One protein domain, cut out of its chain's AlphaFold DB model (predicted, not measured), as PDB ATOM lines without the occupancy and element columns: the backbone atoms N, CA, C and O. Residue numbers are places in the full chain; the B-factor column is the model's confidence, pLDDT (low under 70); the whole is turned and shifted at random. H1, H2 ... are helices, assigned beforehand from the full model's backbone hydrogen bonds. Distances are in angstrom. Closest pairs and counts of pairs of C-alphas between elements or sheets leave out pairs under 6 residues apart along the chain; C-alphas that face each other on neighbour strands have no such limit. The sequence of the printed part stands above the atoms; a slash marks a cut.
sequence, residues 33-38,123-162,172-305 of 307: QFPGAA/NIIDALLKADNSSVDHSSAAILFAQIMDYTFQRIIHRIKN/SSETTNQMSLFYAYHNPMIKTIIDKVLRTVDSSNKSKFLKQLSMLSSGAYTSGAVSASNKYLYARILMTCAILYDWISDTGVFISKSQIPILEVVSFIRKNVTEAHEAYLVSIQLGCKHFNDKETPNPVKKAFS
ATOM      1  N   GLN A  33     206.177 207.256 260.125       83.38
ATOM      2  CA  GLN A  33     205.702 208.646 260.110       83.38
ATOM      3  C   GLN A  33     206.485 209.526 259.131       83.38
ATOM      4  O   GLN A  33     205.895 210.375 258.463       83.38
ATOM      5  N   PHE A  34     207.802 209.316 259.042       82.69
ATOM      6  CA  PHE A  34     208.691 210.048 258.143       82.69
ATOM      7  C   PHE A  34     209.620 209.065 257.417       82.69
ATOM      8  O   PHE A  34     210.778 208.899 257.811       82.69
ATOM      9  N   PRO A  35     209.118 208.382 256.370       76.94
ATOM     10  CA  PRO A  35     209.900 207.402 255.630       76.94
ATOM     11  C   PRO A  35     211.139 208.053 255.017       76.94
ATOM     12  O   PRO A  35     211.036 209.057 254.316       76.94
ATOM     13  N   GLY A  36     212.311 207.476 255.281       71.00
ATOM     14  CA  GLY A  36     213.583 207.996 254.782       71.00
ATOM     15  C   GLY A  36     214.175 209.144 255.598       71.00
ATOM     16  O   GLY A  36     215.241 209.609 255.231       71.00
ATOM     17  N   ALA A  37     213.552 209.571 256.704       77.00
ATOM     18  CA  ALA A  37     214.210 210.486 257.631       77.00
ATOM     19  C   ALA A  37     215.405 209.787 258.292       77.00
ATOM     20  O   ALA A  37     215.243 208.821 259.045       77.00
ATOM     21  N   ALA A  38     216.595 210.314 258.041       78.50
ATOM     22  CA  ALA A  38     217.841 209.949 258.677       78.50
ATOM     23  C   ALA A  38     218.511 211.209 259.234       78.50
ATOM     24  O   ALA A  38     218.424 212.306 258.695       78.50
ATOM     25  N   ASN A 123     217.720 231.729 267.653       85.50
ATOM     26  CA  ASN A 123     218.256 231.678 266.291       85.50
ATOM     27  C   ASN A 123     218.103 230.273 265.690       85.50
ATOM     28  O   ASN A 123     217.772 230.120 264.517       85.50
ATOM     29  N   ILE A 124     218.302 229.238 266.509       82.94
ATOM     30  CA  ILE A 124     218.181 227.840 266.083       82.94
ATOM     31  C   ILE A 124     216.720 227.454 265.875       82.94
ATOM     32  O   ILE A 124     216.406 226.790 264.892       82.94
ATOM     33  N   ILE A 125     215.815 227.888 266.757       85.94
ATOM     34  CA  ILE A 125     214.373 227.674 266.580       85.94
ATOM     35  C   ILE A 125     213.892 228.357 265.298       85.94
ATOM     36  O   ILE A 125     213.174 227.735 264.522       85.94
ATOM     37  N   ASP A 126     214.307 229.597 265.039       84.62
ATOM     38  CA  ASP A 126     213.955 230.304 263.805       84.62
ATOM     39  C   ASP A 126     214.474 229.564 262.558       84.62
ATOM     40  O   ASP A 126     213.721 229.339 261.608       84.62
ATOM     41  N   ALA A 127     215.718 229.076 262.591       81.50
ATOM     42  CA  ALA A 127     216.275 228.248 261.522       81.50
ATOM     43  C   ALA A 127     215.508 226.921 261.337       81.50
ATOM     44  O   ALA A 127     215.232 226.526 260.205       81.50
ATOM     45  N   LEU A 128     215.109 226.258 262.430       81.19
ATOM     46  CA  LEU A 128     214.298 225.033 262.403       81.19
ATOM     47  C   LEU A 128     212.903 225.271 261.821       81.19
ATOM     48  O   LEU A 128     212.386 224.428 261.094       81.19
ATOM     49  N   LEU A 129     212.277 226.401 262.147       83.38
ATOM     50  CA  LEU A 129     210.935 226.743 261.677       83.38
ATOM     51  C   LEU A 129     210.914 227.167 260.202       83.38
ATOM     52  O   LEU A 129     209.878 227.018 259.549       83.38
ATOM     53  N   LYS A 130     212.033 227.694 259.693       78.88
ATOM     54  CA  LYS A 130     212.235 228.051 258.282       78.88
ATOM     55  C   LYS A 130     212.668 226.872 257.412       78.88
ATOM     56  O   LYS A 130     212.520 226.956 256.197       78.88
ATOM     57  N   ALA A 131     213.206 225.808 258.007       71.00
ATOM     58  CA  ALA A 131     213.617 224.620 257.272       71.00
ATOM     59  C   ALA A 131     212.410 223.961 256.585       71.00
ATOM     60  O   ALA A 131     211.372 223.715 257.210       71.00
ATOM     61  N   ASP A 132     212.553 223.660 255.292       63.75
ATOM     62  CA  ASP A 132     211.512 222.972 254.537       63.75
ATOM     63  C   ASP A 132     211.279 221.565 255.101       63.75
ATOM     64  O   ASP A 132     212.204 220.826 255.433       63.75
ATOM     65  N   ASN A 133     210.005 221.179 255.206       59.94
ATOM     66  CA  ASN A 133     209.572 219.929 255.844       59.94
ATOM     67  C   ASN A 133     209.898 218.660 255.021       59.94
ATOM     68  O   ASN A 133     209.306 217.612 255.281       59.94
ATOM     69  N   SER A 134     210.727 218.757 253.978       55.84
ATOM     70  CA  SER A 134     210.921 217.699 252.983       55.84
ATOM     71  C   SER A 134     212.038 216.707 253.320       55.84
ATOM     72  O   SER A 134     211.962 215.580 252.838       55.84
ATOM     73  N   SER A 135     213.030 217.058 254.152       56.78
ATOM     74  CA  SER A 135     214.036 216.097 254.644       56.78
ATOM     75  C   SER A 135     214.814 216.590 255.878       56.78
ATOM     76  O   SER A 135     215.188 217.759 255.977       56.78
ATOM     77  N   VAL A 136     215.084 215.681 256.827       57.97
ATOM     78  CA  VAL A 136     215.972 215.925 257.991       57.97
ATOM     79  C   VAL A 136     217.440 215.753 257.611       57.97
ATOM     80  O   VAL A 136     218.296 216.415 258.194       57.97
ATOM     81  N   ASP A 137     217.702 214.907 256.611       51.00
ATOM     82  CA  ASP A 137     219.007 214.352 256.232       51.00
ATOM     83  C   ASP A 137     220.107 215.397 256.007       51.00
ATOM     84  O   ASP A 137     221.284 215.089 256.182       51.00
ATOM     85  N   HIS A 138     219.735 216.647 255.707       51.75
ATOM     86  CA  HIS A 138     220.666 217.762 255.505       51.75
ATOM     87  C   HIS A 138     220.224 219.081 256.154       51.75
ATOM     88  O   HIS A 138     220.773 220.137 255.838       51.75
ATOM     89  N   SER A 139     219.240 219.068 257.061       64.69
ATOM     90  CA  SER A 139     218.840 220.303 257.740       64.69
ATOM     91  C   SER A 139     219.913 220.698 258.754       64.69
ATOM     92  O   SER A 139     219.992 220.136 259.849       64.69
ATOM     93  N   SER A 140     220.730 221.699 258.411       62.47
ATOM     94  CA  SER A 140     221.747 222.257 259.313       62.47
ATOM     95  C   SER A 140     221.140 222.670 260.656       62.47
ATOM     96  O   SER A 140     221.774 222.503 261.690       62.47
ATOM     97  N   ALA A 141     219.886 223.135 260.668       64.62
ATOM     98  CA  ALA A 141     219.161 223.488 261.887       64.62
ATOM     99  C   ALA A 141     218.799 222.262 262.747       64.62
ATOM    100  O   ALA A 141     218.923 222.309 263.969       64.62
ATOM    101  N   ALA A 142     218.392 221.150 262.125       68.88
ATOM    102  CA  ALA A 142     218.087 219.898 262.824       68.88
ATOM    103  C   ALA A 142     219.348 219.258 263.420       68.88
ATOM    104  O   ALA A 142     219.331 218.804 264.566       68.88
ATOM    105  N   ILE A 143     220.453 219.294 262.672       69.75
ATOM    106  CA  ILE A 143     221.764 218.835 263.140       69.75
ATOM    107  C   ILE A 143     222.253 219.712 264.299       69.75
ATOM    108  O   ILE A 143     222.663 219.183 265.330       69.75
ATOM    109  N   LEU A 144     222.126 221.037 264.187       68.19
ATOM    110  CA  LEU A 144     222.449 221.976 265.265       68.19
ATOM    111  C   LEU A 144     221.670 221.702 266.542       68.19
ATOM    112  O   LEU A 144     222.233 221.640 267.635       68.19
ATOM    113  N   PHE A 145     220.361 221.521 266.403       75.69
ATOM    114  CA  PHE A 145     219.504 221.251 267.540       75.69
ATOM    115  C   PHE A 145     219.854 219.906 268.186       75.69
ATOM    116  O   PHE A 145     219.935 219.812 269.408       75.69
ATOM    117  N   ALA A 146     220.157 218.885 267.382       75.50
ATOM    118  CA  ALA A 146     220.642 217.596 267.863       75.50
ATOM    119  C   ALA A 146     221.983 217.692 268.612       75.50
ATOM    120  O   ALA A 146     222.141 217.060 269.658       75.50
ATOM    121  N   GLN A 147     222.922 218.502 268.120       72.31
ATOM    122  CA  GLN A 147     224.221 218.727 268.759       72.31
ATOM    123  C   GLN A 147     224.087 219.434 270.114       72.31
ATOM    124  O   GLN A 147     224.709 219.006 271.088       72.31
ATOM    125  N   ILE A 148     223.224 220.454 270.220       72.31
ATOM    126  CA  ILE A 148     222.895 221.059 271.521       72.31
ATOM    127  C   ILE A 148     222.287 220.010 272.448       72.31
ATOM    128  O   ILE A 148     222.703 219.905 273.602       72.31
ATOM    129  N   MET A 149     221.330 219.219 271.949       74.25
ATOM    130  CA  MET A 149     220.658 218.199 272.752       74.25
ATOM    131  C   MET A 149     221.638 217.156 273.314       74.25
ATOM    132  O   MET A 149     221.502 216.772 274.478       74.25
ATOM    133  N   ASP A 150     222.666 216.761 272.556       68.50
ATOM    134  CA  ASP A 150     223.737 215.886 273.055       68.50
ATOM    135  C   ASP A 150     224.528 216.515 274.211       68.50
ATOM    136  O   ASP A 150     224.783 215.860 275.227       68.50
ATOM    137  N   TYR A 151     224.871 217.801 274.086       64.12
ATOM    138  CA  TYR A 151     225.608 218.528 275.117       64.12
ATOM    139  C   TYR A 151     224.833 218.607 276.445       64.12
ATOM    140  O   TYR A 151     225.404 218.421 277.524       64.12
ATOM    141  N   THR A 152     223.514 218.802 276.377       63.00
ATOM    142  CA  THR A 152     222.604 218.910 277.534       63.00
ATOM    143  C   THR A 152     222.705 217.750 278.527       63.00
ATOM    144  O   THR A 152     222.581 217.964 279.733       63.00
ATOM    145  N   PHE A 153     222.910 216.522 278.037       53.69
ATOM    146  CA  PHE A 153     222.862 215.302 278.854       53.69
ATOM    147  C   PHE A 153     224.201 214.958 279.508       53.69
ATOM    148  O   PHE A 153     224.247 214.335 280.566       53.69
ATOM    149  N   GLN A 154     225.318 215.372 278.909       53.81
ATOM    150  CA  GLN A 154     226.642 215.038 279.430       53.81
ATOM    151  C   GLN A 154     226.883 215.598 280.845       53.81
ATOM    152  O   GLN A 154     227.689 215.058 281.595       53.81
ATOM    153  N   ARG A 155     226.116 216.612 281.263       51.31
ATOM    154  CA  ARG A 155     226.213 217.263 282.578       51.31
ATOM    155  C   ARG A 155     225.420 216.602 283.716       51.31
ATOM    156  O   ARG A 155     225.444 217.127 284.824       51.31
ATOM    157  N   ILE A 156     224.746 215.472 283.485       46.75
ATOM    158  CA  ILE A 156     223.889 214.804 284.494       46.75
ATOM    159  C   ILE A 156     224.667 214.281 285.711       46.75
ATOM    160  O   ILE A 156     224.098 214.026 286.771       46.75
ATOM    161  N   ILE A 157     225.990 214.197 285.619       40.84
ATOM    162  CA  ILE A 157     226.834 213.767 286.726       40.84
ATOM    163  C   ILE A 157     227.613 214.986 287.206       40.84
ATOM    164  O   ILE A 157     228.620 215.326 286.600       40.84
ATOM    165  N   HIS A 158     227.084 215.688 288.212       39.88
ATOM    166  CA  HIS A 158     227.796 216.225 289.388       39.88
ATOM    167  C   HIS A 158     226.897 217.227 290.135       39.88
ATOM    168  O   HIS A 158     226.557 218.297 289.636       39.88
ATOM    169  N   ARG A 159     226.518 216.871 291.369       42.72
ATOM    170  CA  ARG A 159     225.761 217.718 292.301       42.72
ATOM    171  C   ARG A 159     226.749 218.466 293.191       42.72
ATOM    172  O   ARG A 159     227.555 217.816 293.850       42.72
ATOM    173  N   ILE A 160     226.664 219.792 293.268       41.62
ATOM    174  CA  ILE A 160     227.488 220.592 294.188       41.62
ATOM    175  C   ILE A 160     226.635 221.273 295.248       41.62
ATOM    176  O   ILE A 160     225.502 221.676 294.996       41.62
ATOM    177  N   LYS A 161     227.199 221.348 296.459       36.75
ATOM    178  CA  LYS A 161     226.671 222.079 297.608       36.75
ATOM    179  C   LYS A 161     227.706 223.086 298.123       36.75
ATOM    180  O   LYS A 161     228.859 222.718 298.317       36.75
ATOM    181  N   ASN A 162     227.178 224.273 298.432       39.59
ATOM    182  CA  ASN A 162     227.673 225.388 299.252       39.59
ATOM    183  C   ASN A 162     228.854 226.231 298.729       39.59
ATOM    184  O   ASN A 162     229.940 225.727 298.466       39.59
ATOM    185  N   SER A 172     228.674 237.824 291.812       64.62
ATOM    186  CA  SER A 172     227.670 238.605 292.529       64.62
ATOM    187  C   SER A 172     226.742 237.660 293.302       64.62
ATOM    188  O   SER A 172     226.499 236.521 292.881       64.62
ATOM    189  N   SER A 173     226.216 238.111 294.444       70.44
ATOM    190  CA  SER A 173     225.240 237.319 295.209       70.44
ATOM    191  C   SER A 173     224.067 236.879 294.312       70.44
ATOM    192  O   SER A 173     223.612 235.739 294.377       70.44
ATOM    193  N   GLU A 174     223.663 237.727 293.359       73.00
ATOM    194  CA  GLU A 174     222.664 237.397 292.340       73.00
ATOM    195  C   GLU A 174     223.078 236.219 291.441       73.00
ATOM    196  O   GLU A 174     222.334 235.242 291.336       73.00
ATOM    197  N   THR A 175     224.268 236.258 290.832       69.69
ATOM    198  CA  THR A 175     224.756 235.167 289.973       69.69
ATOM    199  C   THR A 175     224.965 233.877 290.772       69.69
ATOM    200  O   THR A 175     224.664 232.790 290.282       69.69
ATOM    201  N   THR A 176     225.384 233.970 292.035       70.94
ATOM    202  CA  THR A 176     225.522 232.811 292.936       70.94
ATOM    203  C   THR A 176     224.166 232.158 293.233       70.94
ATOM    204  O   THR A 176     224.037 230.927 293.211       70.94
ATOM    205  N   ASN A 177     223.121 232.964 293.435       76.75
ATOM    206  CA  ASN A 177     221.753 232.477 293.613       76.75
ATOM    207  C   ASN A 177     221.211 231.820 292.333       76.75
ATOM    208  O   ASN A 177     220.616 230.742 292.395       76.75
ATOM    209  N   GLN A 178     221.470 232.419 291.166       79.62
ATOM    210  CA  GLN A 178     221.097 231.851 289.867       79.62
ATOM    211  C   GLN A 178     221.798 230.511 289.609       79.62
ATOM    212  O   GLN A 178     221.144 229.543 289.218       79.62
ATOM    213  N   MET A 179     223.097 230.416 289.903       78.88
ATOM    214  CA  MET A 179     223.851 229.161 289.835       78.88
ATOM    215  C   MET A 179     223.253 228.102 290.771       78.88
ATOM    216  O   MET A 179     223.056 226.958 290.366       78.88
ATOM    217  N   SER A 180     222.911 228.477 292.005       81.31
ATOM    218  CA  SER A 180     222.311 227.564 292.989       81.31
ATOM    219  C   SER A 180     220.984 226.984 292.498       81.31
ATOM    220  O   SER A 180     220.768 225.774 292.585       81.31
ATOM    221  N   LEU A 181     220.117 227.827 291.925       82.06
ATOM    222  CA  LEU A 181     218.860 227.388 291.320       82.06
ATOM    223  C   LEU A 181     219.098 226.499 290.094       82.06
ATOM    224  O   LEU A 181     218.432 225.477 289.942       82.06
ATOM    225  N   PHE A 182     220.061 226.858 289.245       82.19
ATOM    226  CA  PHE A 182     220.440 226.070 288.078       82.19
ATOM    227  C   PHE A 182     220.835 224.642 288.486       82.19
ATOM    228  O   PHE A 182     220.235 223.686 288.004       82.19
ATOM    229  N   TYR A 183     221.749 224.474 289.447       82.12
ATOM    230  CA  TYR A 183     222.206 223.155 289.914       82.12
ATOM    231  C   TYR A 183     221.204 222.392 290.795       82.12
ATOM    232  O   TYR A 183     221.427 221.216 291.092       82.12
ATOM    233  N   ALA A 184     220.106 223.023 291.218       79.38
ATOM    234  CA  ALA A 184     219.045 222.343 291.957       79.38
ATOM    235  C   ALA A 184     218.200 221.421 291.059       79.38
ATOM    236  O   ALA A 184     217.623 220.446 291.548       79.38
ATOM    237  N   TYR A 185     218.135 221.704 289.753       76.62
ATOM    238  CA  TYR A 185     217.412 220.875 288.794       76.62
ATOM    239  C   TYR A 185     218.155 219.572 288.490       76.62
ATOM    240  O   TYR A 185     219.380 219.536 288.430       76.62
ATOM    241  N   HIS A 186     217.399 218.498 288.243       71.94
ATOM    242  CA  HIS A 186     217.962 217.202 287.848       71.94
ATOM    243  C   HIS A 186     218.747 217.304 286.533       71.94
ATOM    244  O   HIS A 186     219.871 216.821 286.453       71.94
ATOM    245  N   ASN A 187     218.177 218.018 285.554       78.50
ATOM    246  CA  ASN A 187     218.781 218.293 284.251       78.50
ATOM    247  C   ASN A 187     218.779 219.810 283.985       78.50
ATOM    248  O   ASN A 187     217.908 220.296 283.257       78.50
ATOM    249  N   PRO A 188     219.727 220.572 284.570       82.38
ATOM    250  CA  PRO A 188     219.746 222.036 284.508       82.38
ATOM    251  C   PRO A 188     219.707 222.580 283.081       82.38
ATOM    252  O   PRO A 188     218.881 223.420 282.746       82.38
ATOM    253  N   MET A 189     220.538 222.012 282.208       82.50
ATOM    254  CA  MET A 189     220.611 222.407 280.805       82.50
ATOM    255  C   MET A 189     219.301 222.120 280.051       82.50
ATOM    256  O   MET A 189     218.865 222.949 279.260       82.50
ATOM    257  N   ILE A 190     218.642 220.976 280.303       85.31
ATOM    258  CA  ILE A 190     217.376 220.635 279.629       85.31
ATOM    259  C   ILE A 190     216.299 221.628 280.066       85.31
ATOM    260  O   ILE A 190     215.541 222.114 279.230       85.31
ATOM    261  N   LYS A 191     216.274 221.991 281.356       87.50
ATOM    262  CA  LYS A 191     215.352 222.999 281.884       87.50
ATOM    263  C   LYS A 191     215.566 224.369 281.240       87.50
ATOM    264  O   LYS A 191     214.589 224.980 280.817       87.50
ATOM    265  N   THR A 192     216.818 224.810 281.107       87.88
ATOM    266  CA  THR A 192     217.165 226.053 280.401       87.88
ATOM    267  C   THR A 192     216.657 226.041 278.960       87.88
ATOM    268  O   THR A 192     216.027 227.006 278.523       87.88
ATOM    269  N   ILE A 193     216.850 224.932 278.233       88.50
ATOM    270  CA  ILE A 193     216.347 224.804 276.860       88.50
ATOM    271  C   ILE A 193     214.819 224.874 276.829       88.50
ATOM    272  O   ILE A 193     214.274 225.653 276.053       88.50
ATOM    273  N   ILE A 194     214.126 224.111 277.680       90.44
ATOM    274  CA  ILE A 194     212.657 224.122 277.765       90.44
ATOM    275  C   ILE A 194     212.136 225.545 277.985       90.44
ATOM    276  O   ILE A 194     211.272 226.002 277.239       90.44
ATOM    277  N   ASP A 195     212.675 226.259 278.976       91.31
ATOM    278  CA  ASP A 195     212.215 227.605 279.328       91.31
ATOM    279  C   ASP A 195     212.421 228.593 278.186       91.31
ATOM    280  O   ASP A 195     211.557 229.430 277.909       91.31
ATOM    281  N   LYS A 196     213.555 228.485 277.492       91.75
ATOM    282  CA  LYS A 196     213.856 229.354 276.361       91.75
ATOM    283  C   LYS A 196     212.997 229.030 275.143       91.75
ATOM    284  O   LYS A 196     212.498 229.955 274.501       91.75
ATOM    285  N   VAL A 197     212.768 227.748 274.857       91.56
ATOM    286  CA  VAL A 197     211.880 227.300 273.774       91.56
ATOM    287  C   VAL A 197     210.450 227.769 274.040       91.56
ATOM    288  O   VAL A 197     209.849 228.363 273.152       91.56
ATOM    289  N   LEU A 198     209.925 227.600 275.258       92.38
ATOM    290  CA  LEU A 198     208.573 228.042 275.637       92.38
ATOM    291  C   LEU A 198     208.361 229.554 275.474       92.38
ATOM    292  O   LEU A 198     207.255 229.989 275.175       92.38
ATOM    293  N   ARG A 199     209.413 230.357 275.669       92.50
ATOM    294  CA  ARG A 199     209.377 231.815 275.454       92.50
ATOM    295  C   ARG A 199     209.516 232.218 273.988       92.50
ATOM    296  O   ARG A 199     209.155 233.336 273.641       92.50
ATOM    297  N   THR A 200     210.076 231.343 273.154       90.81
ATOM    298  CA  THR A 200     210.360 231.631 271.742       90.81
ATOM    299  C   THR A 200     209.254 231.113 270.820       90.81
ATOM    300  O   THR A 200     208.902 231.772 269.848       90.81
ATOM    301  N   VAL A 201     208.700 229.933 271.107       90.25
ATOM    302  CA  VAL A 201     207.673 229.285 270.283       90.25
ATOM    303  C   VAL A 201     206.293 229.789 270.692       90.25
ATOM    304  O   VAL A 201     205.723 229.356 271.691       90.25
ATOM    305  N   ASP A 202     205.740 230.693 269.889       89.06
ATOM    306  CA  ASP A 202     204.365 231.166 270.042       89.06
ATOM    307  C   ASP A 202     203.313 230.125 269.592       89.06
ATOM    308  O   ASP A 202     203.615 229.074 269.012       89.06
ATOM    309  N   SER A 203     202.032 230.432 269.822       86.69
ATOM    310  CA  SER A 203     200.909 229.563 269.445       86.69
ATOM    311  C   SER A 203     200.801 229.295 267.938       86.69
ATOM    312  O   SER A 203     200.292 228.245 267.552       86.69
ATOM    313  N   SER A 204     201.279 230.207 267.083       88.31
ATOM    314  CA  SER A 204     201.247 230.053 265.622       88.31
ATOM    315  C   SER A 204     202.318 229.080 265.120       88.31
ATOM    316  O   SER A 204     202.087 228.311 264.184       88.31
ATOM    317  N   ASN A 205     203.471 229.053 265.792       89.06
ATOM    318  CA  ASN A 205     204.615 228.220 265.446       89.06
ATOM    319  C   ASN A 205     204.626 226.874 266.180       89.06
ATOM    320  O   ASN A 205     205.310 225.947 265.746       89.06
ATOM    321  N   LYS A 206     203.815 226.719 267.231       91.19
ATOM    322  CA  LYS A 206     203.690 225.498 268.039       91.19
ATOM    323  C   LYS A 206     203.532 224.218 267.215       91.19
ATOM    324  O   LYS A 206     204.284 223.268 267.407       91.19
ATOM    325  N   SER A 207     202.583 224.181 266.276       90.50
ATOM    326  CA  SER A 207     202.334 222.979 265.461       90.50
ATOM    327  C   SER A 207     203.516 222.642 264.543       90.50
ATOM    328  O   SER A 207     203.891 221.475 264.429       90.50
ATOM    329  N   LYS A 208     204.143 223.664 263.944       88.94
ATOM    330  CA  LYS A 208     205.342 223.495 263.111       88.94
ATOM    331  C   LYS A 208     206.508 222.964 263.939       88.94
ATOM    332  O   LYS A 208     207.150 222.004 263.530       88.94
ATOM    333  N   PHE A 209     206.734 223.535 265.120       89.88
ATOM    334  CA  PHE A 209     207.809 223.116 266.011       89.88
ATOM    335  C   PHE A 209     207.632 221.672 266.500       89.88
ATOM    336  O   PHE A 209     208.575 220.887 266.446       89.88
ATOM    337  N   LEU A 210     206.415 221.280 266.898       92.12
ATOM    338  CA  LEU A 210     206.112 219.896 267.279       92.12
ATOM    339  C   LEU A 210     206.384 218.917 266.130       92.12
ATOM    340  O   LEU A 210     206.974 217.865 266.361       92.12
ATOM    341  N   LYS A 211     206.025 219.285 264.893       89.56
ATOM    342  CA  LYS A 211     206.325 218.474 263.706       89.56
ATOM    343  C   LYS A 211     207.832 218.334 263.480       89.56
ATOM    344  O   LYS A 211     208.292 217.230 263.205       89.56
ATOM    345  N   GLN A 212     208.600 219.417 263.633       87.75
ATOM    346  CA  GLN A 212     210.066 219.390 263.529       87.75
ATOM    347  C   GLN A 212     210.695 218.479 264.597       87.75
ATOM    348  O   GLN A 212     211.565 217.675 264.272       87.75
ATOM    349  N   LEU A 213     210.209 218.525 265.845       90.62
ATOM    350  CA  LEU A 213     210.653 217.610 266.905       90.62
ATOM    351  C   LEU A 213     210.369 216.145 266.562       90.62
ATOM    352  O   LEU A 213     211.240 215.298 266.747       90.62
ATOM    353  N   SER A 214     209.177 215.840 266.045       90.81
ATOM    354  CA  SER A 214     208.816 214.479 265.635       90.81
ATOM    355  C   SER A 214     209.657 213.988 264.461       90.81
ATOM    356  O   SER A 214     210.147 212.863 264.495       90.81
ATOM    357  N   MET A 215     209.902 214.849 263.474       88.00
ATOM    358  CA  MET A 215     210.760 214.539 262.334       88.00
ATOM    359  C   MET A 215     212.201 214.248 262.786       88.00
ATOM    360  O   MET A 215     212.804 213.260 262.367       88.00
ATOM    361  N   LEU A 216     212.728 215.054 263.715       88.50
ATOM    362  CA  LEU A 216     214.045 214.851 264.315       88.50
ATOM    363  C   LEU A 216     214.116 213.562 265.146       88.50
ATOM    364  O   LEU A 216     215.107 212.837 265.070       88.50
ATOM    365  N   SER A 217     213.064 213.238 265.905       90.75
ATOM    366  CA  SER A 217     212.957 211.954 266.605       90.75
ATOM    367  C   SER A 217     212.966 210.774 265.638       90.75
ATOM    368  O   SER A 217     213.668 209.800 265.892       90.75
ATOM    369  N   SER A 218     212.258 210.862 264.512       89.81
ATOM    370  CA  SER A 218     212.291 209.827 263.476       89.81
ATOM    371  C   SER A 218     213.679 209.656 262.869       89.81
ATOM    372  O   SER A 218     214.180 208.533 262.832       89.81
ATOM    373  N   GLY A 219     214.343 210.752 262.492       87.88
ATOM    374  CA  GLY A 219     215.716 210.711 261.982       87.88
ATOM    375  C   GLY A 219     216.698 210.088 262.977       87.88
ATOM    376  O   GLY A 219     217.491 209.219 262.612       87.88
ATOM    377  N   ALA A 220     216.607 210.465 264.256       89.06
ATOM    378  CA  ALA A 220     217.452 209.913 265.311       89.06
ATOM    379  C   ALA A 220     217.175 208.425 265.583       89.06
ATOM    380  O   ALA A 220     218.111 207.661 265.812       89.06
ATOM    381  N   TYR A 221     215.910 207.997 265.543       90.38
ATOM    382  CA  TYR A 221     215.535 206.595 265.726       90.38
ATOM    383  C   TYR A 221     216.062 205.720 264.583       90.38
ATOM    384  O   TYR A 221     216.694 204.694 264.842       90.38
ATOM    385  N   THR A 222     215.856 206.143 263.331       88.50
ATOM    386  CA  THR A 222     216.318 205.423 262.135       88.50
ATOM    387  C   THR A 222     217.840 205.323 262.108       88.50
ATOM    388  O   THR A 222     218.379 204.216 262.041       88.50
ATOM    389  N   SER A 223     218.546 206.451 262.243       87.06
ATOM    390  CA  SER A 223     220.013 206.461 262.263       87.06
ATOM    391  C   SER A 223     220.574 205.672 263.441       87.06
ATOM    392  O   SER A 223     221.501 204.884 263.279       87.06
ATOM    393  N   GLY A 224     219.986 205.816 264.629       85.56
ATOM    394  CA  GLY A 224     220.427 205.105 265.822       85.56
ATOM    395  C   GLY A 224     220.171 203.596 265.788       85.56
ATOM    396  O   GLY A 224     220.868 202.845 266.470       85.56
ATOM    397  N   ALA A 225     219.202 203.130 264.995       84.56
ATOM    398  CA  ALA A 225     218.953 201.705 264.796       84.56
ATOM    399  C   ALA A 225     220.037 201.034 263.932       84.56
ATOM    400  O   ALA A 225     220.291 199.841 264.109       84.56
ATOM    401  N   VAL A 226     220.669 201.796 263.032       83.44
ATOM    402  CA  VAL A 226     221.709 201.319 262.105       83.44
ATOM    403  C   VAL A 226     223.124 201.628 262.615       83.44
ATOM    404  O   VAL A 226     224.034 200.831 262.398       83.44
ATOM    405  N   SER A 227     223.319 202.742 263.329       80.38
ATOM    406  CA  SER A 227     224.630 203.179 263.826       80.38
ATOM    407  C   SER A 227     225.229 202.193 264.836       80.38
ATOM    408  O   SER A 227     224.585 201.756 265.798       80.38
ATOM    409  N   ALA A 228     226.504 201.862 264.627       70.06
ATOM    410  CA  ALA A 228     227.269 200.969 265.492       70.06
ATOM    411  C   ALA A 228     228.007 201.706 266.626       70.06
ATOM    412  O   ALA A 228     228.243 201.112 267.675       70.06
ATOM    413  N   SER A 229     228.359 202.980 266.435       70.56
ATOM    414  CA  SER A 229     229.287 203.730 267.296       70.56
ATOM    415  C   SER A 229     228.585 204.701 268.250       70.56
ATOM    416  O   SER A 229     228.968 204.805 269.413       70.56
ATOM    417  N   ASN A 230     227.519 205.376 267.805       77.00
ATOM    418  CA  ASN A 230     226.976 206.555 268.491       77.00
ATOM    419  C   ASN A 230     225.560 206.358 269.054       77.00
ATOM    420  O   ASN A 230     224.757 207.281 269.136       77.00
ATOM    421  N   LYS A 231     225.229 205.153 269.514       84.81
ATOM    422  CA  LYS A 231     223.889 204.833 270.043       84.81
ATOM    423  C   LYS A 231     223.441 205.703 271.225       84.81
ATOM    424  O   LYS A 231     222.265 206.048 271.332       84.81
ATOM    425  N   TYR A 232     224.382 206.096 272.086       84.69
ATOM    426  CA  TYR A 232     224.124 206.989 273.220       84.69
ATOM    427  C   TYR A 232     223.716 208.399 272.775       84.69
ATOM    428  O   TYR A 232     222.862 209.004 273.421       84.69
ATOM    429  N   LEU A 233     224.287 208.901 271.676       83.75
ATOM    430  CA  LEU A 233     223.951 210.198 271.084       83.75
ATOM    431  C   LEU A 233     222.489 210.211 270.627       83.75
ATOM    432  O   LEU A 233     221.704 211.051 271.067       83.75
ATOM    433  N   TYR A 234     222.089 209.219 269.830       88.12
ATOM    434  CA  TYR A 234     220.709 209.104 269.351       88.12
ATOM    435  C   TYR A 234     219.707 208.913 270.497       88.12
ATOM    436  O   TYR A 234     218.636 209.518 270.486       88.12
ATOM    437  N   ALA A 235     220.071 208.159 271.541       89.62
ATOM    438  CA  ALA A 235     219.246 208.031 272.741       89.62
ATOM    439  C   ALA A 235     219.037 209.377 273.467       89.62
ATOM    440  O   ALA A 235     217.926 209.651 273.921       89.62
ATOM    441  N   ARG A 236     220.063 210.242 273.552       86.81
ATOM    442  CA  ARG A 236     219.955 211.583 274.173       86.81
ATOM    443  C   ARG A 236     219.056 212.509 273.372       86.81
ATOM    444  O   ARG A 236     218.255 213.231 273.963       86.81
ATOM    445  N   ILE A 237     219.167 212.464 272.047       88.62
ATOM    446  CA  ILE A 237     218.323 213.246 271.138       88.62
ATOM    447  C   ILE A 237     216.863 212.821 271.291       88.62
ATOM    448  O   ILE A 237     216.010 213.665 271.547       88.62
ATOM    449  N   LEU A 238     216.575 211.516 271.233       92.19
ATOM    450  CA  LEU A 238     215.219 210.989 271.422       92.19
ATOM    451  C   LEU A 238     214.630 211.378 272.781       92.19
ATOM    452  O   LEU A 238     213.494 211.845 272.855       92.19
ATOM    453  N   MET A 239     215.415 211.219 273.848       91.88
ATOM    454  CA  MET A 239     215.023 211.594 275.203       91.88
ATOM    455  C   MET A 239     214.701 213.093 275.305       91.88
ATOM    456  O   MET A 239     213.658 213.467 275.835       91.88
ATOM    457  N   THR A 240     215.565 213.955 274.765       90.44
ATOM    458  CA  THR A 240     215.396 215.412 274.851       90.44
ATOM    459  C   THR A 240     214.238 215.900 273.981       90.44
ATOM    460  O   THR A 240     213.446 216.720 274.444       90.44
ATOM    461  N   CYS A 241     214.053 215.340 272.778       92.69
ATOM    462  CA  CYS A 241     212.874 215.597 271.948       92.69
ATOM    463  C   CYS A 241     211.578 215.201 272.661       92.69
ATOM    464  O   CYS A 241     210.622 215.969 272.630       92.69
ATOM    465  N   ALA A 242     211.537 214.035 273.317       94.88
ATOM    466  CA  ALA A 242     210.352 213.589 274.049       94.88
ATOM    467  C   ALA A 242     210.006 214.537 275.205       94.88
ATOM    468  O   ALA A 242     208.842 214.906 275.363       94.88
ATOM    469  N   ILE A 243     211.014 214.976 275.967       94.38
ATOM    470  CA  ILE A 243     210.832 215.951 277.045       94.38
ATOM    471  C   ILE A 243     210.321 217.281 276.479       94.38
ATOM    472  O   ILE A 243     209.294 217.782 276.928       94.38
ATOM    473  N   LEU A 244     210.985 217.843 275.465       93.44
ATOM    474  CA  LEU A 244     210.569 219.110 274.857       93.44
ATOM    475  C   LEU A 244     209.156 219.033 274.275       93.44
ATOM    476  O   LEU A 244     208.349 219.929 274.508       93.44
ATOM    477  N   TYR A 245     208.835 217.952 273.565       95.38
ATOM    478  CA  TYR A 245     207.506 217.737 273.004       95.38
ATOM    479  C   TYR A 245     206.436 217.745 274.095       95.38
ATOM    480  O   TYR A 245     205.385 218.352 273.911       95.38
ATOM    481  N   ASP A 246     206.708 217.117 275.241       96.44
ATOM    482  CA  ASP A 246     205.774 217.078 276.361       96.44
ATOM    483  C   ASP A 246     205.493 218.462 276.961       96.44
ATOM    484  O   ASP A 246     204.358 218.741 277.334       96.44
ATOM    485  N   TRP A 247     206.493 219.345 277.017       94.56
ATOM    486  CA  TRP A 247     206.315 220.718 277.503       94.56
ATOM    487  C   TRP A 247     205.586 221.624 276.514       94.56
ATOM    488  O   TRP A 247     204.823 222.493 276.937       94.56
ATOM    489  N   ILE A 248     205.829 221.444 275.213       93.44
ATOM    490  CA  ILE A 248     205.219 222.277 274.173       93.44
ATOM    491  C   ILE A 248     203.798 221.807 273.848       93.44
ATOM    492  O   ILE A 248     202.914 222.640 273.675       93.44
ATOM    493  N   SER A 249     203.547 220.500 273.762       93.62
ATOM    494  CA  SER A 249     202.233 219.928 273.448       93.62
ATOM    495  C   SER A 249     201.212 220.195 274.560       93.62
ATOM    496  O   SER A 249     201.517 220.041 275.739       93.62
ATOM    497  N   ASP A 250     199.972 220.546 274.198       91.56
ATOM    498  CA  ASP A 250     198.893 220.745 275.185       91.56
ATOM    499  C   ASP A 250     198.493 219.447 275.886       91.56
ATOM    500  O   ASP A 250     198.090 219.461 277.044       91.56
ATOM    501  N   THR A 251     198.599 218.328 275.173       91.00
ATOM    502  CA  THR A 251     198.190 217.006 275.657       91.00
ATOM    503  C   THR A 251     199.364 216.144 276.121       91.00
ATOM    504  O   THR A 251     199.163 215.011 276.550       91.00
ATOM    505  N   GLY A 252     200.595 216.630 275.951       93.81
ATOM    506  CA  GLY A 252     201.815 215.896 276.275       93.81
ATOM    507  C   GLY A 252     202.208 214.796 275.283       93.81
ATOM    508  O   GLY A 252     201.587 214.603 274.232       93.81
ATOM    509  N   VAL A 253     203.287 214.087 275.628       96.12
ATOM    510  CA  VAL A 253     203.937 213.047 274.806       96.12
ATOM    511  C   VAL A 253     203.433 211.628 275.107       96.12
ATOM    512  O   VAL A 253     203.625 210.709 274.312       96.12
ATOM    513  N   PHE A 254     202.779 211.424 276.253       95.94
ATOM    514  CA  PHE A 254     202.462 210.086 276.772       95.94
ATOM    515  C   PHE A 254     201.132 209.498 276.288       95.94
ATOM    516  O   PHE A 254     200.818 208.349 276.608       95.94
ATOM    517  N   ILE A 255     200.345 210.259 275.530       93.19
ATOM    518  CA  ILE A 255     199.049 209.814 275.011       93.19
ATOM    519  C   ILE A 255     199.153 209.296 273.573       93.19
ATOM    520  O   ILE A 255     200.081 209.626 272.838       93.19
ATOM    521  N   SER A 256     198.150 208.538 273.125       89.75
ATOM    522  CA  SER A 256     198.134 207.954 271.775       89.75
ATOM    523  C   SER A 256     198.085 208.981 270.639       89.75
ATOM    524  O   SER A 256     198.482 208.663 269.527       89.75
ATOM    525  N   LYS A 257     197.628 210.214 270.894       90.12
ATOM    526  CA  LYS A 257     197.626 211.291 269.888       90.12
ATOM    527  C   LYS A 257     198.998 211.945 269.686       90.12
ATOM    528  O   LYS A 257     199.150 212.725 268.751       90.12
ATOM    529  N   SER A 258     199.968 211.671 270.561       92.44
ATOM    530  CA  SER A 258     201.330 212.187 270.418       92.44
ATOM    531  C   SER A 258     201.954 211.690 269.117       92.44
ATOM    532  O   SER A 258     201.864 210.502 268.797       92.44
ATOM    533  N   GLN A 259     202.632 212.594 268.409       91.75
ATOM    534  CA  GLN A 259     203.432 212.260 267.227       91.75
ATOM    535  C   GLN A 259     204.745 211.561 267.600       91.75
ATOM    536  O   GLN A 259     205.342 210.903 266.762       91.75
ATOM    537  N   ILE A 260     205.196 211.654 268.855       94.62
ATOM    538  CA  ILE A 260     206.339 210.876 269.347       94.62
ATOM    539  C   ILE A 260     205.793 209.672 270.127       94.62
ATOM    540  O   ILE A 260     205.268 209.853 271.233       94.62
ATOM    541  N   PRO A 261     205.911 208.441 269.597       94.44
ATOM    542  CA  PRO A 261     205.516 207.234 270.305       94.44
ATOM    543  C   PRO A 261     206.511 206.941 271.431       94.44
ATOM    544  O   PRO A 261     207.569 206.345 271.235       94.44
ATOM    545  N   ILE A 262     206.171 207.368 272.647       95.62
ATOM    546  CA  ILE A 262     207.080 207.283 273.798       95.62
ATOM    547  C   ILE A 262     207.541 205.849 274.108       95.62
ATOM    548  O   ILE A 262     208.661 205.642 274.560       95.62
ATOM    549  N   LEU A 263     206.707 204.842 273.835       94.38
ATOM    550  CA  LEU A 263     207.052 203.437 274.054       94.38
ATOM    551  C   LEU A 263     208.154 202.946 273.095       94.38
ATOM    552  O   LEU A 263     208.985 202.134 273.505       94.38
ATOM    553  N   GLU A 264     208.236 203.479 271.870       93.50
ATOM    554  CA  GLU A 264     209.367 203.222 270.967       93.50
ATOM    555  C   GLU A 264     210.645 203.869 271.484       93.50
ATOM    556  O   GLU A 264     211.699 203.237 271.466       93.50
ATOM    557  N   VAL A 265     210.550 205.092 272.014       94.94
ATOM    558  CA  VAL A 265     211.686 205.784 272.638       94.94
ATOM    559  C   VAL A 265     212.215 204.983 273.833       94.94
ATOM    560  O   VAL A 265     213.415 204.723 273.915       94.94
ATOM    561  N   VAL A 266     211.335 204.516 274.724       94.50
ATOM    562  CA  VAL A 266     211.712 203.664 275.868       94.50
ATOM    563  C   VAL A 266     212.355 202.361 275.395       94.50
ATOM    564  O   VAL A 266     213.411 201.975 275.902       94.50
ATOM    565  N   SER A 267     211.757 201.695 274.402       93.00
ATOM    566  CA  SER A 267     212.311 200.463 273.836       93.00
ATOM    567  C   SER A 267     213.685 200.693 273.207       93.00
ATOM    568  O   SER A 267     214.565 199.841 273.345       93.00
ATOM    569  N   PHE A 268     213.886 201.822 272.525       93.00
ATOM    570  CA  PHE A 268     215.169 202.193 271.939       93.00
ATOM    571  C   PHE A 268     216.228 202.386 273.024       93.00
ATOM    572  O   PHE A 268     217.314 201.818 272.918       93.00
ATOM    573  N   ILE A 269     215.910 203.149 274.074       92.25
ATOM    574  CA  ILE A 269     216.826 203.435 275.185       92.25
ATOM    575  C   ILE A 269     217.229 202.133 275.888       92.25
ATOM    576  O   ILE A 269     218.419 201.858 276.010       92.25
ATOM    577  N   ARG A 270     216.266 201.284 276.271       91.00
ATOM    578  CA  ARG A 270     216.555 199.999 276.938       91.00
ATOM    579  C   ARG A 270     217.415 199.068 276.082       91.00
ATOM    580  O   ARG A 270     218.302 198.402 276.601       91.00
ATOM    581  N   LYS A 271     217.171 199.028 274.768       90.88
ATOM    582  CA  LYS A 271     217.920 198.170 273.840       90.88
ATOM    583  C   LYS A 271     219.352 198.656 273.602       90.88
ATOM    584  O   LYS A 271     220.241 197.835 273.404       90.88
ATOM    585  N   ASN A 272     219.562 199.970 273.549       87.81
ATOM    586  CA  ASN A 272     220.810 200.555 273.059       87.81
ATOM    587  C   ASN A 272     221.702 201.171 274.154       87.81
ATOM    588  O   ASN A 272     222.879 201.401 273.892       87.81
ATOM    589  N   VAL A 273     221.173 201.423 275.356       85.88
ATOM    590  CA  VAL A 273     221.873 202.066 276.486       85.88
ATOM    591  C   VAL A 273     221.920 201.100 277.678       85.88
ATOM    592  O   VAL A 273     221.300 201.321 278.711       85.88
ATOM    593  N   THR A 274     222.626 199.978 277.550       76.69
ATOM    594  CA  THR A 274     222.520 198.859 278.508       76.69
ATOM    595  C   THR A 274     222.891 199.227 279.945       76.69
ATOM    596  O   THR A 274     222.156 198.875 280.860       76.69
ATOM    597  N   GLU A 275     223.970 199.979 280.159       77.31
ATOM    598  CA  GLU A 275     224.487 200.266 281.510       77.31
ATOM    599  C   GLU A 275     223.854 201.498 282.168       77.31
ATOM    600  O   GLU A 275     223.892 201.636 283.386       77.31
ATOM    601  N   ALA A 276     223.262 202.397 281.376       81.12
ATOM    602  CA  ALA A 276     222.799 203.702 281.852       81.12
ATOM    603  C   ALA A 276     221.337 204.021 281.500       81.12
ATOM    604  O   ALA A 276     220.889 205.136 281.768       81.12
ATOM    605  N   HIS A 277     220.579 203.089 280.905       85.50
ATOM    606  CA  HIS A 277     219.200 203.339 280.466       85.50
ATOM    607  C   HIS A 277     218.309 203.894 281.582       85.50
ATOM    608  O   HIS A 277     217.504 204.781 281.310       85.50
ATOM    609  N   GLU A 278     218.467 203.441 282.829       85.88
ATOM    610  CA  GLU A 278     217.677 203.940 283.962       85.88
ATOM    611  C   GLU A 278     217.822 205.455 284.150       85.88
ATOM    612  O   GLU A 278     216.823 206.148 284.317       85.88
ATOM    613  N   ALA A 279     219.036 206.004 284.022       85.00
ATOM    614  CA  ALA A 279     219.270 207.443 284.148       85.00
ATOM    615  C   ALA A 279     218.542 208.251 283.057       85.00
ATOM    616  O   ALA A 279     218.030 209.342 283.320       85.00
ATOM    617  N   TYR A 280     218.443 207.704 281.841       88.75
ATOM    618  CA  TYR A 280     217.684 208.307 280.742       88.75
ATOM    619  C   TYR A 280     216.174 208.234 280.994       88.75
ATOM    620  O   TYR A 280     215.457 209.207 280.772       88.75
ATOM    621  N   LEU A 281     215.679 207.091 281.474       91.19
ATOM    622  CA  LEU A 281     214.259 206.914 281.774       91.19
ATOM    623  C   LEU A 281     213.822 207.823 282.928       91.19
ATOM    624  O   LEU A 281     212.829 208.534 282.787       91.19
ATOM    625  N   VAL A 282     214.605 207.892 284.007       89.38
ATOM    626  CA  VAL A 282     214.384 208.819 285.130       89.38
ATOM    627  C   VAL A 282     214.427 210.271 284.658       89.38
ATOM    628  O   VAL A 282     213.584 211.072 285.059       89.38
ATOM    629  N   SER A 283     215.339 210.609 283.743       88.06
ATOM    630  CA  SER A 283     215.393 211.945 283.142       88.06
ATOM    631  C   SER A 283     214.102 212.319 282.412       88.06
ATOM    632  O   SER A 283     213.674 213.465 282.510       88.06
ATOM    633  N   ILE A 284     213.450 211.375 281.724       92.12
ATOM    634  CA  ILE A 284     212.135 211.604 281.101       92.12
ATOM    635  C   ILE A 284     211.050 211.729 282.176       92.12
ATOM    636  O   ILE A 284     210.238 212.647 282.114       92.12
ATOM    637  N   GLN A 285     211.041 210.850 283.182       91.44
ATOM    638  CA  GLN A 285     210.027 210.864 284.248       91.44
ATOM    639  C   GLN A 285     210.027 212.172 285.045       91.44
ATOM    640  O   GLN A 285     208.964 212.709 285.347       91.44
ATOM    641  N   LEU A 286     211.215 212.670 285.395       88.12
ATOM    642  CA  LEU A 286     211.395 213.910 286.151       88.12
ATOM    643  C   LEU A 286     211.369 215.150 285.256       88.12
ATOM    644  O   LEU A 286     211.059 216.243 285.727       88.12
ATOM    645  N   GLY A 287     211.747 214.994 283.987       87.75
ATOM    646  CA  GLY A 287     211.851 216.081 283.026       87.75
ATOM    647  C   GLY A 287     210.530 216.437 282.362       87.75
ATOM    648  O   GLY A 287     210.354 217.595 282.010       87.75
ATOM    649  N   CYS A 288     209.608 215.490 282.182       93.50
ATOM    650  CA  CYS A 288     208.324 215.734 281.532       93.50
ATOM    651  C   CYS A 288     207.270 216.322 282.482       93.50
ATOM    652  O   CYS A 288     207.182 215.961 283.655       93.50
ATOM    653  N   LYS A 289     206.405 217.175 281.933       93.06
ATOM    654  CA  LYS A 289     205.291 217.823 282.626       93.06
ATOM    655  C   LYS A 289     204.139 216.850 282.909       93.06
ATOM    656  O   LYS A 289     203.604 216.867 284.012       93.06
ATOM    657  N   HIS A 290     203.779 215.999 281.947       94.88
ATOM    658  CA  HIS A 290     202.543 215.201 281.990       94.88
ATOM    659  C   HIS A 290     202.755 213.740 282.437       94.88
ATOM    660  O   HIS A 290     201.810 212.953 282.478       94.88
ATOM    661  N   PHE A 291     203.978 213.324 282.803       93.69
ATOM    662  CA  PHE A 291     204.252 211.914 283.151       93.69
ATOM    663  C   PHE A 291     203.378 211.417 284.318       93.69
ATOM    664  O   PHE A 291     202.849 210.300 284.296       93.69
ATOM    665  N   ASN A 292     203.182 212.277 285.318       92.00
ATOM    666  CA  ASN A 292     202.424 211.960 286.528       92.00
ATOM    667  C   ASN A 292     200.911 212.182 286.392       92.00
ATOM    668  O   ASN A 292     200.175 211.922 287.348       92.00
ATOM    669  N   ASP A 293     200.425 212.593 285.221       92.50
ATOM    670  CA  ASP A 293     199.004 212.843 285.014       92.50
ATOM    671  C   ASP A 293     198.172 211.562 285.132       92.50
ATOM    672  O   ASP A 293     198.637 210.425 284.941       92.50
ATOM    673  N   LYS A 294     196.891 211.746 285.468       88.19
ATOM    674  CA  LYS A 294     195.915 210.650 285.548       88.19
ATOM    675  C   LYS A 294     195.617 210.049 284.174       88.19
ATOM    676  O   LYS A 294     195.287 208.872 284.092       88.19
ATOM    677  N   GLU A 295     195.750 210.853 283.122       88.19
ATOM    678  CA  GLU A 295     195.499 210.464 281.732       88.19
ATOM    679  C   GLU A 295     196.636 209.622 281.136       88.19
ATOM    680  O   GLU A 295     196.424 208.912 280.152       88.19
ATOM    681  N   THR A 296     197.825 209.644 281.750       91.00
ATOM    682  CA  THR A 296     198.978 208.859 281.296       91.00
ATOM    683  C   THR A 296     198.678 207.358 281.392       91.00
ATOM    684  O   THR A 296     198.473 206.847 282.503       91.00
ATOM    685  N   PRO A 297     198.679 206.615 280.265       91.38
ATOM    686  CA  PRO A 297     198.251 205.221 280.241       91.38
ATOM    687  C   PRO A 297     199.098 204.305 281.135       91.38
ATOM    688  O   PRO A 297     200.327 204.381 281.154       91.38
ATOM    689  N   ASN A 298     198.453 203.343 281.801       88.75
ATOM    690  CA  ASN A 298     199.140 202.341 282.629       88.75
ATOM    691  C   ASN A 298     200.267 201.574 281.903       88.75
ATOM    692  O   ASN A 298     201.302 201.350 282.531       88.75
ATOM    693  N   PRO A 299     200.131 201.179 280.615       89.06
ATOM    694  CA  PRO A 299     201.233 200.552 279.883       89.06
ATOM    695  C   PRO A 299     202.483 201.437 279.809       89.06
ATOM    696  O   PRO A 299     203.591 200.924 279.928       89.06
ATOM    697  N   VAL A 300     202.306 202.758 279.685       91.50
ATOM    698  CA  VAL A 300     203.413 203.723 279.687       91.50
ATOM    699  C   VAL A 300     204.082 203.737 281.055       91.50
ATOM    700  O   VAL A 300     205.279 203.494 281.134       91.50
ATOM    701  N   LYS A 301     203.328 203.911 282.149       90.69
ATOM    702  CA  LYS A 301     203.905 203.922 283.511       90.69
ATOM    703  C   LYS A 301     204.685 202.638 283.827       90.69
ATOM    704  O   LYS A 301     205.771 202.706 284.397       90.69
ATOM    705  N   LYS A 302     204.174 201.481 283.390       90.62
ATOM    706  CA  LYS A 302     204.869 200.190 283.519       90.62
ATOM    707  C   LYS A 302     206.174 200.143 282.724       90.62
ATOM    708  O   LYS A 302     207.172 199.689 283.260       90.62
ATOM    709  N   ALA A 303     206.201 200.663 281.497       89.94
ATOM    710  CA  ALA A 303     207.408 200.668 280.665       89.94
ATOM    711  C   ALA A 303     208.572 201.486 281.266       89.94
ATOM    712  O   ALA A 303     209.737 201.215 280.968       89.94
ATOM    713  N   PHE A 304     208.270 202.464 282.124       89.62
ATOM    714  CA  PHE A 304     209.259 203.265 282.855       89.62
ATOM    715  C   PHE A 304     209.627 202.707 284.238       89.62
ATOM    716  O   PHE A 304     210.518 203.249 284.884       89.62
ATOM    717  N   SER A 305     208.957 201.656 284.711       82.69
ATOM    718  CA  SER A 305     209.330 200.995 285.965       82.69
ATOM    719  C   SER A 305     210.514 200.053 285.710       82.69
ATOM    720  O   SER A 305     210.564 199.408 284.658       82.69
TER     721      SER A 305
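What this domain is: This is residues 33 to 38, 123 to 162 and 172 to 305 of the 307 residues of an uncharacterized protein of Smittium simulii (UniProt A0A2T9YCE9). The longest helix, H5, packs side by side on H6, the core of a helical body in which H7 and H8 also run beside H6 while H2 crosses it and H4 meets it at a slant. H1 packs on H2 and H5, H9 packs on H7, and H3 lies at one end, near H4. The printed part has 180 residues with nine named helices, H1 to H9 in chain order, and no named strand: all helix. It is compact, with a radius of gyration of the C-alphas of 16.2 A, and spans 51 by 37 by 37 A.

Where its parts are: H5, residues 206 to 226, is 30.7 A long, with C-alpha 206 at (203.690, 225.498, 268.039). H6, residues 231 to 248, measures 25.9 A and H2, residues 140 to 154, 21.9 A. The others are H1, residues 123 to 130, H3, 173 to 184, H4, 188 to 200, H7, 262 to 272, H8, 277 to 287, and H9, 298 to 303, with C-alpha 303 at (207.408, 200.668, 280.665).

How they stand to each other: H5 and the hub H6 form a hairpin at a shallow tilt of 18 degrees, with closest C-alphas Ala 220 and Tyr 234, 5.3 A. H6, H7 and H8 form an up-and-down bundle, each running against the one before. H2 touches H6 at residues 233 to 240 alone, about perpendicular at 80 degrees; the closest C-alphas, Met 149 and Ile 237, are 5.7 A apart. Every O i to N i+4 pair is within hydrogen-bond range except in H2, with 9 of 11.

The domain as a whole: Residues 39 to 122 and 163 to 171 are cut out, with C-alpha gaps of 23.0 A and 14.8 A. The link H6 to H7 is long. Mean pLDDT of the printed part is 82.1; residues 132 to 144, 150 to 162, 172 and 175 are under 70.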